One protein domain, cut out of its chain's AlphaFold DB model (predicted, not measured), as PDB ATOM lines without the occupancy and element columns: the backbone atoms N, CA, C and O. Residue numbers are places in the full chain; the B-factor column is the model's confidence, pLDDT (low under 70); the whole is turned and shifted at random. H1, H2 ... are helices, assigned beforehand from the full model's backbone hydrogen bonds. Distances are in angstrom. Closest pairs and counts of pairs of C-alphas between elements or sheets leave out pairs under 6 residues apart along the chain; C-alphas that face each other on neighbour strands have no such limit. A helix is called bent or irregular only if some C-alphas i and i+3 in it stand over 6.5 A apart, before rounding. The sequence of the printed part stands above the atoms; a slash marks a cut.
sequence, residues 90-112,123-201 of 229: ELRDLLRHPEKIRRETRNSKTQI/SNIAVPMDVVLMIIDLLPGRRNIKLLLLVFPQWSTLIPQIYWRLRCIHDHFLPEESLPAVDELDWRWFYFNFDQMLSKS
ATOM      1  N   GLU A  90      30.123 -38.697  36.660       89.69
ATOM      2  CA  GLU A  90      31.385 -38.903  37.379       89.69
ATOM      3  C   GLU A  90      31.706 -37.734  38.312       89.69
ATOM      4  O   GLU A  90      32.228 -37.947  39.400       89.69
ATOM      5  N   LEU A  91      31.346 -36.505  37.929       90.06
ATOM      6  CA  LEU A  91      31.462 -35.339  38.801       90.06
ATOM      7  C   LEU A  91      30.507 -35.455  39.993       90.06
ATOM      8  O   LEU A  91      30.898 -35.186  41.125       90.06
ATOM      9  N   ARG A  92      29.260 -35.874  39.756       89.00
ATOM     10  CA  ARG A  92      28.285 -36.066  40.838       89.00
ATOM     11  C   ARG A  92      28.712 -37.180  41.791       89.00
ATOM     12  O   ARG A  92      28.602 -36.999  42.998       89.00
ATOM     13  N   ASP A  93      29.230 -38.292  41.271       89.94
ATOM     14  CA  ASP A  93      29.800 -39.366  42.093       89.94
ATOM     15  C   ASP A  93      30.997 -38.865  42.909       89.94
ATOM     16  O   ASP A  93      31.073 -39.103  44.112       89.94
ATOM     17  N   LEU A  94      31.896 -38.101  42.281       89.81
ATOM     18  CA  LEU A  94      33.059 -37.531  42.954       89.81
ATOM     19  C   LEU A  94      32.653 -36.629  44.128       89.81
ATOM     20  O   LEU A  94      33.200 -36.766  45.220       89.81
ATOM     21  N   LEU A  95      31.673 -35.746  43.918       90.25
ATOM     22  CA  LEU A  95      31.184 -34.809  44.935       90.25
ATOM     23  C   LEU A  95      30.404 -35.496  46.065       90.25
ATOM     24  O   LEU A  95      30.472 -35.042  47.201       90.25
ATOM     25  N   ARG A  96      29.718 -36.611  45.784       90.50
ATOM     26  CA  ARG A  96      29.044 -37.433  46.809       90.50
ATOM     27  C   ARG A  96      30.009 -38.190  47.716       90.50
ATOM     28  O   ARG A  96      29.596 -38.657  48.773       90.50
ATOM     29  N   HIS A  97      31.266 -38.316  47.303       89.75
ATOM     30  CA  HIS A  97      32.292 -39.085  47.994       89.75
ATOM     31  C   HIS A  97      33.500 -38.210  48.378       89.75
ATOM     32  O   HIS A  97      34.625 -38.477  47.929       89.75
ATOM     33  N   PRO A  98      33.320 -37.164  49.215       88.56
ATOM     34  CA  PRO A  98      34.399 -36.249  49.602       88.56
ATOM     35  C   PRO A  98      35.580 -36.969  50.274       88.56
ATOM     36  O   PRO A  98      36.724 -36.522  50.194       88.56
ATOM     37  N   GLU A  99      35.355 -38.134  50.881       89.19
ATOM     38  CA  GLU A  99      36.396 -39.011  51.409       89.19
ATOM     39  C   GLU A  99      37.362 -39.537  50.337       89.19
ATOM     40  O   GLU A  99      38.552 -39.685  50.628       89.19
ATOM     41  N   LYS A 100      36.901 -39.783  49.101       88.06
ATOM     42  CA  LYS A 100      37.780 -40.147  47.975       88.06
ATOM     43  C   LYS A 100      38.682 -38.966  47.622       88.06
ATOM     44  O   LYS A 100      39.890 -39.148  47.484       88.06
ATOM     45  N   ILE A 101      38.113 -37.758  47.588       87.31
ATOM     46  CA  ILE A 101      38.847 -36.518  47.319       87.31
ATOM     47  C   ILE A 101      39.921 -36.300  48.391       87.31
ATOM     48  O   ILE A 101      41.091 -36.139  48.064       87.31
ATOM     49  N   ARG A 102      39.567 -36.421  49.677       86.25
ATOM     50  CA  ARG A 102      40.514 -36.306  50.802       86.25
ATOM     51  C   ARG A 102      41.655 -37.323  50.725       86.25
ATOM     52  O   ARG A 102      42.793 -36.991  51.058       86.25
ATOM     53  N   ARG A 103      41.376 -38.569  50.318       86.44
ATOM     54  CA  ARG A 103      42.423 -39.585  50.103       86.44
ATOM     55  C   ARG A 103      43.360 -39.168  48.979       86.44
ATOM     56  O   ARG A 103      44.568 -39.278  49.154       86.44
ATOM     57  N   GLU A 104      42.834 -38.656  47.869       84.50
ATOM     58  CA  GLU A 104      43.673 -38.124  46.796       84.50
ATOM     59  C   GLU A 104      44.479 -36.908  47.236       84.50
ATOM     60  O   GLU A 104      45.649 -36.836  46.887       84.50
ATOM     61  N   THR A 105      43.934 -36.009  48.054       83.06
ATOM     62  CA  THR A 105      44.685 -34.881  48.625       83.06
ATOM     63  C   THR A 105      45.862 -35.358  49.480       83.06
ATOM     64  O   THR A 105      46.953 -34.809  49.381       83.06
ATOM     65  N   ARG A 106      45.673 -36.413  50.288       82.06
ATOM     66  CA  ARG A 106      46.736 -37.000  51.129       82.06
ATOM     67  C   ARG A 106      47.771 -37.788  50.325       82.06
ATOM     68  O   ARG A 106      48.956 -37.742  50.637       82.06
ATOM     69  N   ASN A 107      47.320 -38.537  49.319       78.62
ATOM     70  CA  ASN A 107      48.165 -39.412  48.502       78.62
ATOM     71  C   ASN A 107      48.890 -38.652  47.401       78.62
ATOM     72  O   ASN A 107      49.959 -39.073  46.952       78.62
ATOM     73  N   SER A 108      48.307 -37.537  46.967       69.25
ATOM     74  CA  SER A 108      48.963 -36.569  46.121       69.25
ATOM     75  C   SER A 108      50.119 -36.002  46.924       69.25
ATOM     76  O   SER A 108      50.031 -34.957  47.559       69.25
ATOM     77  N   LYS A 109      51.271 -36.660  46.778       53.69
ATOM     78  CA  LYS A 109      52.585 -36.026  46.755       53.69
ATOM     79  C   LYS A 109      52.623 -35.031  45.591       53.69
ATOM     80  O   LYS A 109      53.576 -35.039  44.813       53.69
ATOM     81  N   THR A 110      51.604 -34.173  45.428       49.56
ATOM     82  CA  THR A 110      51.866 -32.870  44.853       49.56
ATOM     83  C   THR A 110      52.998 -32.398  45.724       49.56
ATOM     84  O   THR A 110      52.835 -32.239  46.934       49.56
ATOM     85  N   GLN A 111      54.186 -32.351  45.137       43.25
ATOM     86  CA  GLN A 111      55.267 -31.622  45.720       43.25
ATOM     87  C   GLN A 111      54.612 -30.284  46.076       43.25
ATOM     88  O   GLN A 111      54.333 -29.457  45.210       43.25
ATOM     89  N   ILE A 112      54.358 -30.062  47.366       47.88
ATOM     90  CA  ILE A 112      54.877 -28.854  47.968       47.88
ATOM     91  C   ILE A 112      56.315 -28.919  47.487       47.88
ATOM     92  O   ILE A 112      57.093 -29.718  48.010       47.88
ATOM     93  N   SER A 123      57.373 -11.464  50.825       65.81
ATOM     94  CA  SER A 123      56.818 -11.793  52.151       65.81
ATOM     95  C   SER A 123      56.453 -10.562  52.990       65.81
ATOM     96  O   SER A 123      55.631 -10.663  53.893       65.81
ATOM     97  N   ASN A 124      57.051  -9.406  52.686       71.88
ATOM     98  CA  ASN A 124      56.818  -8.149  53.400       71.88
ATOM     99  C   ASN A 124      55.627  -7.351  52.845       71.88
ATOM    100  O   ASN A 124      55.267  -6.320  53.405       71.88
ATOM    101  N   ILE A 125      55.029  -7.798  51.739       78.44
ATOM    102  CA  ILE A 125      53.871  -7.141  51.130       78.44
ATOM    103  C   ILE A 125      52.621  -7.631  51.867       78.44
ATOM    104  O   ILE A 125      52.083  -8.706  51.582       78.44
ATOM    105  N   ALA A 126      52.202  -6.845  52.859       83.31
ATOM    106  CA  ALA A 126      50.950  -7.020  53.578       83.31
ATOM    107  C   ALA A 126      49.839  -6.287  52.819       83.31
ATOM    108  O   ALA A 126      49.882  -5.069  52.660       83.31
ATOM    109  N   VAL A 127      48.866  -7.046  52.323       88.12
ATOM    110  CA  VAL A 127      47.722  -6.533  51.566       88.12
ATOM    111  C   VAL A 127      46.454  -7.025  52.264       88.12
ATOM    112  O   VAL A 127      46.412  -8.201  52.644       88.12
ATOM    113  N   PRO A 128      45.444  -6.162  52.468       93.00
ATOM    114  CA  PRO A 128      44.145  -6.571  52.988       93.00
ATOM    115  C   PRO A 128      43.523  -7.720  52.177       93.00
ATOM    116  O   PRO A 128      43.704  -7.811  50.962       93.00
ATOM    117  N   MET A 129      42.810  -8.627  52.852       93.25
ATOM    118  CA  MET A 129      42.258  -9.837  52.228       93.25
ATOM    119  C   MET A 129      41.305  -9.508  51.075       93.25
ATOM    120  O   MET A 129      41.390 -10.124  50.022       93.25
ATOM    121  N   ASP A 130      40.433  -8.525  51.259       93.88
ATOM    122  CA  ASP A 130      39.517  -8.003  50.245       93.88
ATOM    123  C   ASP A 130      40.251  -7.566  48.971       93.88
ATOM    124  O   ASP A 130      39.837  -7.925  47.871       93.88
ATOM    125  N   VAL A 131      41.401  -6.896  49.097       94.88
ATOM    126  CA  VAL A 131      42.227  -6.511  47.943       94.88
ATOM    127  C   VAL A 131      42.840  -7.728  47.249       94.88
ATOM    128  O   VAL A 131      42.858  -7.790  46.022       94.88
ATOM    129  N   VAL A 132      43.296  -8.729  48.009       93.81
ATOM    130  CA  VAL A 132      43.780  -9.997  47.435       93.81
ATOM    131  C   VAL A 132      42.671 -10.699  46.649       93.81
ATOM    132  O   VAL A 132      42.925 -11.172  45.541       93.81
ATOM    133  N   LEU A 133      41.450 -10.747  47.190       94.31
ATOM    134  CA  LEU A 133      40.295 -11.339  46.513       94.31
ATOM    135  C   LEU A 133      39.958 -10.577  45.226       94.31
ATOM    136  O   LEU A 133      39.850 -11.212  44.183       94.31
ATOM    137  N   MET A 134      39.927  -9.239  45.261       94.88
ATOM    138  CA  MET A 134      39.714  -8.415  44.063       94.88
ATOM    139  C   MET A 134      40.748  -8.705  42.968       94.88
ATOM    140  O   MET A 134      40.385  -8.911  41.814       94.88
ATOM    141  N   ILE A 135      42.039  -8.773  43.316       94.12
ATOM    142  CA  ILE A 135      43.097  -9.111  42.349       94.12
ATOM    143  C   ILE A 135      42.841 -10.492  41.746       94.12
ATOM    144  O   ILE A 135      42.932 -10.677  40.536       94.12
ATOM    145  N   ILE A 136      42.534 -11.473  42.592       94.00
ATOM    146  CA  ILE A 136      42.321 -12.858  42.183       94.00
ATOM    147  C   ILE A 136      41.064 -13.008  41.304       94.00
ATOM    148  O   ILE A 136      41.067 -13.849  40.399       94.00
ATOM    149  N   ASP A 137      40.018 -12.215  41.532       92.69
ATOM    150  CA  ASP A 137      38.797 -12.194  40.715       92.69
ATOM    151  C   ASP A 137      39.044 -11.599  39.323       92.69
ATOM    152  O   ASP A 137      38.469 -12.075  38.347       92.69
ATOM    153  N   LEU A 138      39.974 -10.646  39.204       92.50
ATOM    154  CA  LEU A 138      40.381 -10.055  37.924       92.50
ATOM    155  C   LEU A 138      41.321 -10.946  37.098       92.50
ATOM    156  O   LEU A 138      41.555 -10.673  35.919       92.50
ATOM    157  N   LEU A 139      41.904 -11.995  37.688       90.19
ATOM    158  CA  LEU A 139      42.833 -12.864  36.970       90.19
ATOM    159  C   LEU A 139      42.095 -13.863  36.067       90.19
ATOM    160  O   LEU A 139      41.304 -14.670  36.569       90.19
ATOM    161  N   PRO A 140      42.428 -13.920  34.761       80.44
ATOM    162  CA  PRO A 140      41.813 -14.878  33.864       80.44
ATOM    163  C   PRO A 140      42.371 -16.277  34.131       80.44
ATOM    164  O   PRO A 140      43.559 -16.549  33.943       80.44
ATOM    165  N   GLY A 141      41.492 -17.179  34.557       80.75
ATOM    166  CA  GLY A 141      41.755 -18.609  34.637       80.75
ATOM    167  C   GLY A 141      42.670 -19.078  35.779       80.75
ATOM    168  O   GLY A 141      43.521 -18.377  36.331       80.75
ATOM    169  N   ARG A 142      42.538 -20.373  36.091       88.25
ATOM    170  CA  ARG A 142      43.215 -21.061  37.208       88.25
ATOM    171  C   ARG A 142      44.739 -20.959  37.192       88.25
ATOM    172  O   ARG A 142      45.363 -20.927  38.251       88.25
ATOM    173  N   ARG A 143      45.356 -20.928  36.005       88.69
ATOM    174  CA  ARG A 143      46.820 -20.896  35.863       88.69
ATOM    175  C   ARG A 143      47.412 -19.605  36.424       88.69
ATOM    176  O   ARG A 143      48.388 -19.679  37.164       88.69
ATOM    177  N   ASN A 144      46.813 -18.460  36.111       91.19
ATOM    178  CA  ASN A 144      47.306 -17.159  36.560       91.19
ATOM    179  C   ASN A 144      47.151 -17.003  38.072       91.19
ATOM    180  O   ASN A 144      48.087 -16.580  38.745       91.19
ATOM    181  N   ILE A 145      46.031 -17.471  38.626       93.31
ATOM    182  CA  ILE A 145      45.810 -17.509  40.077       93.31
ATOM    183  C   ILE A 145      46.854 -18.407  40.754       93.31
ATOM    184  O   ILE A 145      47.461 -18.022  41.751       93.31
ATOM    185  N   LYS A 146      47.122 -19.596  40.195       90.69
ATOM    186  CA  LYS A 146      48.138 -20.512  40.732       90.69
ATOM    187  C   LYS A 146      49.533 -19.881  40.714       90.69
ATOM    188  O   LYS A 146      50.256 -20.017  41.693       90.69
ATOM    189  N   LEU A 147      49.896 -19.175  39.640       91.31
ATOM    190  CA  LEU A 147      51.159 -18.434  39.545       91.31
ATOM    191  C   LEU A 147      51.236 -17.297  40.570       91.31
ATOM    192  O   LEU A 147      52.246 -17.182  41.257       91.31
ATOM    193  N   LEU A 148      50.167 -16.514  40.739       91.94
ATOM    194  CA  LEU A 148      50.106 -15.461  41.755       91.94
ATOM    195  C   LEU A 148      50.360 -16.031  43.158       91.94
ATOM    196  O   LEU A 148      51.210 -15.526  43.886       91.94
ATOM    197  N   LEU A 149      49.680 -17.122  43.519       91.38
ATOM    198  CA  LEU A 149      49.849 -17.766  44.825       91.38
ATOM    199  C   LEU A 149      51.217 -18.439  45.002       91.38
ATOM    200  O   LEU A 149      51.633 -18.667  46.135       91.38
ATOM    201  N   LEU A 150      51.925 -18.756  43.913       87.06
ATOM    202  CA  LEU A 150      53.320 -19.205  43.966       87.06
ATOM    203  C   LEU A 150      54.285 -18.044  44.254       87.06
ATOM    204  O   LEU A 150      55.287 -18.245  44.941       87.06
ATOM    205  N   VAL A 151      53.991 -16.841  43.750       89.31
ATOM    206  CA  VAL A 151      54.785 -15.620  43.988       89.31
ATOM    207  C   VAL A 151      54.510 -15.022  45.378       89.31
ATOM    208  O   VAL A 151      55.427 -14.515  46.032       89.31
ATOM    209  N   PHE A 152      53.263 -15.116  45.846       89.69
ATOM    210  CA  PHE A 152      52.795 -14.630  47.147       89.69
ATOM    211  C   PHE A 152      52.222 -15.782  47.990       89.69
ATOM    212  O   PHE A 152      51.006 -15.875  48.190       89.69
ATOM    213  N   PRO A 153      53.069 -16.691  48.508       86.06
ATOM    214  CA  PRO A 153      52.605 -17.871  49.239       86.06
ATOM    215  C   PRO A 153      51.792 -17.525  50.494       86.06
ATOM    216  O   PRO A 153      50.885 -18.278  50.858       86.06
ATOM    217  N   GLN A 154      52.053 -16.372  51.121       86.69
ATOM    218  CA  GLN A 154      51.318 -15.897  52.294       86.69
ATOM    219  C   GLN A 154      49.865 -15.510  51.985       86.69
ATOM    220  O   GLN A 154      49.008 -15.600  52.856       86.69
ATOM    221  N   TRP A 155      49.547 -15.132  50.743       90.19
ATOM    222  CA  TRP A 155      48.158 -14.852  50.351       90.19
ATOM    223  C   TRP A 155      47.324 -16.124  50.309       90.19
ATOM    224  O   TRP A 155      46.120 -16.114  50.541       90.19
ATOM    225  N   SER A 156      47.984 -17.250  50.078       86.06
ATOM    226  CA  SER A 156      47.334 -18.535  49.919       86.06
ATOM    227  C   SER A 156      46.651 -19.042  51.198       86.06
ATOM    228  O   SER A 156      45.699 -19.818  51.111       86.06
ATOM    229  N   THR A 157      47.114 -18.590  52.368       85.25
ATOM    230  CA  THR A 157      46.528 -18.889  53.683       85.25
ATOM    231  C   THR A 157      45.493 -17.858  54.129       85.25
ATOM    232  O   THR A 157      44.726 -18.145  55.039       85.25
ATOM    233  N   LEU A 158      45.465 -16.669  53.512       90.19
ATOM    234  CA  LEU A 158      44.492 -15.615  53.827       90.19
ATOM    235  C   LEU A 158      43.116 -15.892  53.216       90.19
ATOM    236  O   LEU A 158      42.106 -15.439  53.740       90.19
ATOM    237  N   ILE A 159      43.071 -16.623  52.101       92.75
ATOM    238  CA  ILE A 159      41.843 -16.826  51.333       92.75
ATOM    239  C   ILE A 159      41.008 -17.946  51.974       92.75
ATOM    240  O   ILE A 159      41.477 -19.089  52.035       92.75
ATOM    241  N   PRO A 160      39.768 -17.667  52.413       94.06
ATOM    242  CA  PRO A 160      38.960 -18.638  53.137       94.06
ATOM    243  C   PRO A 160      38.406 -19.733  52.211       94.06
ATOM    244  O   PRO A 160      38.170 -19.516  51.022       94.06
ATOM    245  N   GLN A 161      38.126 -20.918  52.763       94.19
ATOM    246  CA  GLN A 161      37.599 -22.059  51.994       94.19
ATOM    247  C   GLN A 161      36.241 -21.763  51.333       94.19
ATOM    248  O   GLN A 161      35.982 -22.246  50.232       94.19
ATOM    249  N   ILE A 162      35.408 -20.906  51.940       94.38
ATOM    250  CA  ILE A 162      34.136 -20.470  51.341       94.38
ATOM    251  C   ILE A 162      34.344 -19.774  49.990       94.38
ATOM    252  O   ILE A 162      33.580 -20.022  49.062       94.38
ATOM    253  N   TYR A 163      35.404 -18.970  49.848       95.06
ATOM    254  CA  TYR A 163      35.723 -18.302  48.587       95.06
ATOM    255  C   TYR A 163      36.052 -19.331  47.501       95.06
ATOM    256  O   TYR A 163      35.470 -19.309  46.418       95.06
ATOM    257  N   TRP A 164      36.921 -20.299  47.814       93.88
ATOM    258  CA  TRP A 164      37.275 -21.368  46.878       93.88
ATOM    259  C   TRP A 164      36.076 -22.237  46.502       93.88
ATOM    260  O   TRP A 164      35.960 -22.628  45.344       93.88
ATOM    261  N   ARG A 165      35.161 -22.506  47.444       93.31
ATOM    262  CA  ARG A 165      33.910 -23.219  47.166       93.31
ATOM    263  C   ARG A 165      33.053 -22.452  46.165       93.31
ATOM    264  O   ARG A 165      32.673 -23.022  45.147       93.31
ATOM    265  N   LEU A 166      32.774 -21.176  46.431       92.19
ATOM    266  CA  LEU A 166      31.958 -20.338  45.547       92.19
ATOM    267  C   LEU A 166      32.575 -20.231  44.153       92.19
ATOM    268  O   LEU A 166      31.883 -20.422  43.154       92.19
ATOM    269  N   ARG A 167      33.894 -20.032  44.081       91.12
ATOM    270  CA  ARG A 167      34.602 -19.971  42.805       91.12
ATOM    271  C   ARG A 167      34.604 -21.305  42.060       91.12
ATOM    272  O   ARG A 167      34.396 -21.314  40.856       91.12
ATOM    273  N   CYS A 168      34.763 -22.433  42.753       90.94
ATOM    274  CA  CYS A 168      34.585 -23.770  42.175       90.94
ATOM    275  C   CYS A 168      33.200 -23.934  41.540       90.94
ATOM    276  O   CYS A 168      33.097 -24.405  40.412       90.94
ATOM    277  N   ILE A 169      32.141 -23.562  42.265       89.81
ATOM    278  CA  ILE A 169      30.757 -23.664  41.782       89.81
ATOM    279  C   ILE A 169      30.585 -22.836  40.513       89.81
ATOM    280  O   ILE A 169      30.076 -23.350  39.516       89.81
ATOM    281  N   HIS A 170      31.057 -21.591  40.555       86.88
ATOM    282  CA  HIS A 170      30.972 -20.645  39.455       86.88
ATOM    283  C   HIS A 170      31.765 -21.113  38.225       86.88
ATOM    284  O   HIS A 170      31.194 -21.298  37.154       86.88
ATOM    285  N   ASP A 171      33.062 -21.373  38.386       87.06
ATOM    286  CA  ASP A 171      33.978 -21.654  37.277       87.06
ATOM    287  C   ASP A 171      33.797 -23.067  36.696       87.06
ATOM    288  O   ASP A 171      34.258 -23.351  35.587       87.06
ATOM    289  N   HIS A 172      33.190 -24.000  37.441       86.56
ATOM    290  CA  HIS A 172      33.034 -25.396  37.012       86.56
ATOM    291  C   HIS A 172      31.585 -25.848  36.839       86.56
ATOM    292  O   HIS A 172      31.382 -27.005  36.463       86.56
ATOM    293  N   PHE A 173      30.594 -24.971  37.037       83.75
ATOM    294  CA  PHE A 173      29.163 -25.294  36.936       83.75
ATOM    295  C   PHE A 173      28.816 -26.538  37.753       83.75
ATOM    296  O   PHE A 173      28.338 -27.553  37.227       83.75
ATOM    297  N   LEU A 174      29.168 -26.494  39.037       84.88
ATOM    298  CA  LEU A 174      28.880 -27.606  39.926       84.88
ATOM    299  C   LEU A 174      27.396 -27.585  40.317       84.88
ATOM    300  O   LEU A 174      26.871 -26.515  40.619       84.88
ATOM    301  N   PRO A 175      26.713 -28.742  40.329       78.31
ATOM    302  CA  PRO A 175      25.317 -28.814  40.744       78.31
ATOM    303  C   PRO A 175      25.202 -28.542  42.246       78.31
ATOM    304  O   PRO A 175      25.806 -29.259  43.041       78.31
ATOM    305  N   GLU A 176      24.420 -27.532  42.629       75.00
ATOM    306  CA  GLU A 176      24.332 -27.050  44.016       75.00
ATOM    307  C   GLU A 176      23.769 -28.099  44.990       75.00
ATOM    308  O   GLU A 176      24.241 -28.223  46.118       75.00
ATOM    309  N   GLU A 177      22.841 -28.931  44.514       74.38
ATOM    310  CA  GLU A 177      22.111 -29.944  45.292       74.38
ATOM    311  C   GLU A 177      22.984 -31.074  45.871       74.38
ATOM    312  O   GLU A 177      22.525 -31.828  46.727       74.38
ATOM    313  N   SER A 178      24.227 -31.240  45.406       76.25
ATOM    314  CA  SER A 178      25.103 -32.350  45.814       76.25
ATOM    315  C   SER A 178      26.506 -31.908  46.220       76.25
ATOM    316  O   SER A 178      27.461 -32.669  46.054       76.25
ATOM    317  N   LEU A 179      26.658 -30.667  46.676       87.62
ATOM    318  CA  LEU A 179      27.957 -30.145  47.081       87.62
ATOM    319  C   LEU A 179      28.268 -30.492  48.535       87.62
ATOM    320  O   LEU A 179      27.421 -30.251  49.396       87.62
ATOM    321  N   PRO A 180      29.503 -30.932  48.827       89.81
ATOM    322  CA  PRO A 180      29.999 -30.983  50.193       89.81
ATOM    323  C   PRO A 180      29.860 -29.635  50.918       89.81
ATOM    324  O   PRO A 180      29.812 -28.555  50.300       89.81
ATOM    325  N   ALA A 181      29.843 -29.691  52.245       90.38
ATOM    326  CA  ALA A 181      29.927 -28.500  53.080       90.38
ATOM    327  C   ALA A 181      31.296 -27.801  52.934       90.38
ATOM    328  O   ALA A 181      32.262 -28.330  52.370       90.38
ATOM    329  N   VAL A 182      31.391 -26.563  53.423       91.00
ATOM    330  CA  VAL A 182      32.603 -25.729  53.299       91.00
ATOM    331  C   VAL A 182      33.812 -26.373  53.984       91.00
ATOM    332  O   VAL A 182      34.927 -26.274  53.488       91.00
ATOM    333  N   ASP A 183      33.590 -27.045  55.104       91.00
ATOM    334  CA  ASP A 183      34.584 -27.713  55.944       91.00
ATOM    335  C   ASP A 183      34.795 -29.194  55.582       91.00
ATOM    336  O   ASP A 183      35.736 -29.844  56.049       91.00
ATOM    337  N   GLU A 184      33.964 -29.747  54.699       90.62
ATOM    338  CA  GLU A 184      34.085 -31.136  54.270       90.62
ATOM    339  C   GLU A 184      35.224 -31.359  53.266       90.62
ATOM    340  O   GLU A 184      35.725 -32.481  53.130       90.62
ATOM    341  N   LEU A 185      35.702 -30.304  52.612       90.31
ATOM    342  CA  LEU A 185      36.705 -30.389  51.563       90.31
ATOM    343  C   LEU A 185      37.766 -29.298  51.702       90.31
ATOM    344  O   LEU A 185      37.471 -28.171  52.088       90.31
ATOM    345  N   ASP A 186      38.998 -29.609  51.299       91.50
ATOM    346  CA  ASP A 186      39.938 -28.559  50.906       91.50
ATOM    347  C   ASP A 186      39.545 -28.049  49.510       91.50
ATOM    348  O   ASP A 186      39.994 -28.562  48.479       91.50
ATOM    349  N   TRP A 187      38.650 -27.061  49.482       93.06
ATOM    350  CA  TRP A 187      38.124 -26.458  48.259       93.06
ATOM    351  C   TRP A 187      39.210 -25.805  47.418       93.06
ATOM    352  O   TRP A 187      39.131 -25.851  46.189       93.06
ATOM    353  N   ARG A 188      40.251 -25.253  48.049       93.06
ATOM    354  CA  ARG A 188      41.410 -24.718  47.329       93.06
ATOM    355  C   ARG A 188      42.126 -25.820  46.561       93.06
ATOM    356  O   ARG A 188      42.397 -25.666  45.370       93.06
ATOM    357  N   TRP A 189      42.467 -26.918  47.236       91.94
ATOM    358  CA  TRP A 189      43.128 -28.041  46.574       91.94
ATOM    359  C   TRP A 189      42.241 -28.606  45.464       91.94
ATOM    360  O   TRP A 189      42.721 -28.823  44.350       91.94
ATOM    361  N   PHE A 190      40.947 -28.777  45.736       92.69
ATOM    362  CA  PHE A 190      39.989 -29.283  44.762       92.69
ATOM    363  C   PHE A 190      39.910 -28.395  43.514       92.69
ATOM    364  O   PHE A 190      40.057 -28.909  42.410       92.69
ATOM    365  N   TYR A 191      39.804 -27.072  43.671       92.81
ATOM    366  CA  TYR A 191      39.766 -26.108  42.562       92.81
ATOM    367  C   TYR A 191      40.952 -26.263  41.599       92.81
ATOM    368  O   TYR A 191      40.786 -26.291  40.376       92.81
ATOM    369  N   PHE A 192      42.168 -26.416  42.136       91.12
ATOM    370  CA  PHE A 192      43.375 -26.534  41.314       91.12
ATOM    371  C   PHE A 192      43.616 -27.929  40.731       91.12
ATOM    372  O   PHE A 192      44.368 -28.037  39.761       91.12
ATOM    373  N   ASN A 193      43.020 -28.978  41.302       90.38
ATOM    374  CA  ASN A 193      43.208 -30.365  40.860       90.38
ATOM    375  C   ASN A 193      41.975 -30.945  40.155       90.38
ATOM    376  O   ASN A 193      42.020 -32.076  39.677       90.38
ATOM    377  N   PHE A 194      40.905 -30.163  40.020       88.75
ATOM    378  CA  PHE A 194      39.624 -30.577  39.452       88.75
ATOM    379  C   PHE A 194      39.763 -31.314  38.107       88.75
ATOM    380  O   PHE A 194      39.238 -32.412  37.924       88.75
ATOM    381  N   ASP A 195      40.550 -30.753  37.180       88.88
ATOM    382  CA  ASP A 195      40.789 -31.350  35.859       88.88
ATOM    383  C   ASP A 195      41.513 -32.693  35.928       88.88
ATOM    384  O   ASP A 195      41.272 -33.566  35.097       88.88
ATOM    385  N   GLN A 196      42.425 -32.841  36.887       90.00
ATOM    386  CA  GLN A 196      43.188 -34.068  37.073       90.00
ATOM    387  C   GLN A 196      42.278 -35.178  37.602       90.00
ATOM    388  O   GLN A 196      42.322 -36.294  37.082       90.00
ATOM    389  N   MET A 197      41.418 -34.857  38.572       89.25
ATOM    390  CA  MET A 197      40.479 -35.812  39.169       89.25
ATOM    391  C   MET A 197      39.488 -36.371  38.143       89.25
ATOM    392  O   MET A 197      39.157 -37.553  38.160       89.25
ATOM    393  N   LEU A 198      39.059 -35.532  37.200       90.31
ATOM    394  CA  LEU A 198      38.123 -35.909  36.139       90.31
ATOM    395  C   LEU A 198      38.807 -36.179  34.796       90.31
ATOM    396  O   LEU A 198      38.140 -36.256  33.767       90.31
ATOM    397  N   SER A 199      40.129 -36.367  34.781       89.06
ATOM    398  CA  SER A 199      40.904 -36.584  33.549       89.06
ATOM    399  C   SER A 199      40.444 -37.795  32.734       89.06
ATOM    400  O   SER A 199      40.631 -37.826  31.521       89.06
ATOM    401  N   LYS A 200      39.820 -38.779  33.393       88.56
ATOM    402  CA  LYS A 200      39.260 -39.986  32.770       88.56
ATOM    403  C   LYS A 200      37.752 -39.904  32.502       88.56
ATOM    404  O   LYS A 200      37.214 -40.815  31.881       88.56
ATOM    405  N   SER A 201      37.064 -38.860  32.969       89.81
ATOM    406  CA  SER A 201      35.626 -38.689  32.728       89.81
ATOM    407  C   SER A 201      35.407 -38.196  31.301       89.81
ATOM    408  O   SER A 201      35.808 -37.089  30.940       89.81
TER     409      SER A 201
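This is residues 90 to 112 and 123 to 201 of the 229 residues of an uncharacterized protein of Aspergillus cristatus (UniProt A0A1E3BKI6). Two helices, H6 and H7, lie side by side in the middle and run the same way, with a loose group of helices at each end of the longest axis. At one end H3, H4 and H5 make a triangle of helices, and at the other H1 and H2 make a corner beside H7; a long loop, residues 173 to 186, swings out from the end of H6 and back to the beginning of H7. The printed part has 102 residues with seven named helices, H1 to H7 in order along the chain, and no named strand; its class is all helix. The whole is compact by its radius of gyration of the C-alphas, 14.1 A, though few of the helices touch, and its C-alphas span 42 by 29 by 24 A.

The longest helix by residues is H6, residues 161 to 172, and it touches H7, residues 187 to 197. Their closest C-alphas are those of Trp 164 and Arg 188, 5.3 A apart. They run the same way at a shallow tilt of 34 degrees, only just short of steep. H7 is irregular, with C-alphas 192 and 195 7.7 A apart, and its line is a rough one. H4, residues 141 to 151, is close to H7 but not clearly touching, with the closest C-alphas those of Arg 142 and Phe 192, 6.8 A apart; the two run opposite ways at a steep tilt of 56 degrees. H3, residues 129 to 138, and H4 are close but not clearly touching, opposite ways at a steep tilt of 43 degrees, and their closest C-alphas, those of Ile 136 and Ile 145, are 6.2 A apart. H3 only just touches H5, residues 155 to 158, with 3 pairs of C-alphas within 8 A, the closest being those of Met 129 and Leu 158 at 6.4 A. H4 and H5 are close but not clearly touching, with the C-alphas of Leu 149 and Ser 156 the closest, 5.7 A apart. Toward the other end, H2, residues 98 to 107, is close to H7 but not clearly touching, about perpendicular at 83 degrees; their closest C-alphas are those of Thr 105 and Trp 189, 7.3 A apart. H1, residues 90 to 96, is close to H2 but not clearly touching, about perpendicular at 80 degrees, with the C-alphas of Leu 94 and Ile 101 the closest, 7.3 A apart. Among the pairs that are apart are H1 and H7, H3 and H6, and H4 and H6. Every O i to N i+4 pair is within hydrogen-bond range in H1, H2, H3 and H6, against 6 of 7 in H4 and 5 of 7 in H7; H5 is too short for such a pair.

H6 measures 16.0 A from C-alpha 161 at (37.599, -22.059, 51.994) to C-alpha 172, and H7 measures 13.3 A and ends with C-alpha 197 at (40.479, -35.812, 39.169). H4 is 16.3 A long; it is neither bent nor irregular, but only just: C-alphas 141 and 144 are 6.1 A apart. H3 is 14.4 A long, H2 14.2 A, H1 9.8 A and H5 5.1 A. H1 begins with C-alpha 90 at (31.385, -38.903, 37.379).

The two C-alphas farthest apart, those of Glu 90 and Asn 124, are 43.0 A from each other, while those of the first and last printed residues, Glu 90 and Ser 201, are 6.3 A apart. Residues 113 to 122 are cut out, within the link from H2 to H3, and C-alphas 112 and 123 are 17.7 A apart across the cut. Of the links that are printed whole, H6 to H7 is long, with 14 residues, and the others are tight. The mean pLDDT of the printed part is 86.9; residues 108 to 112 and residue 123 are under 70.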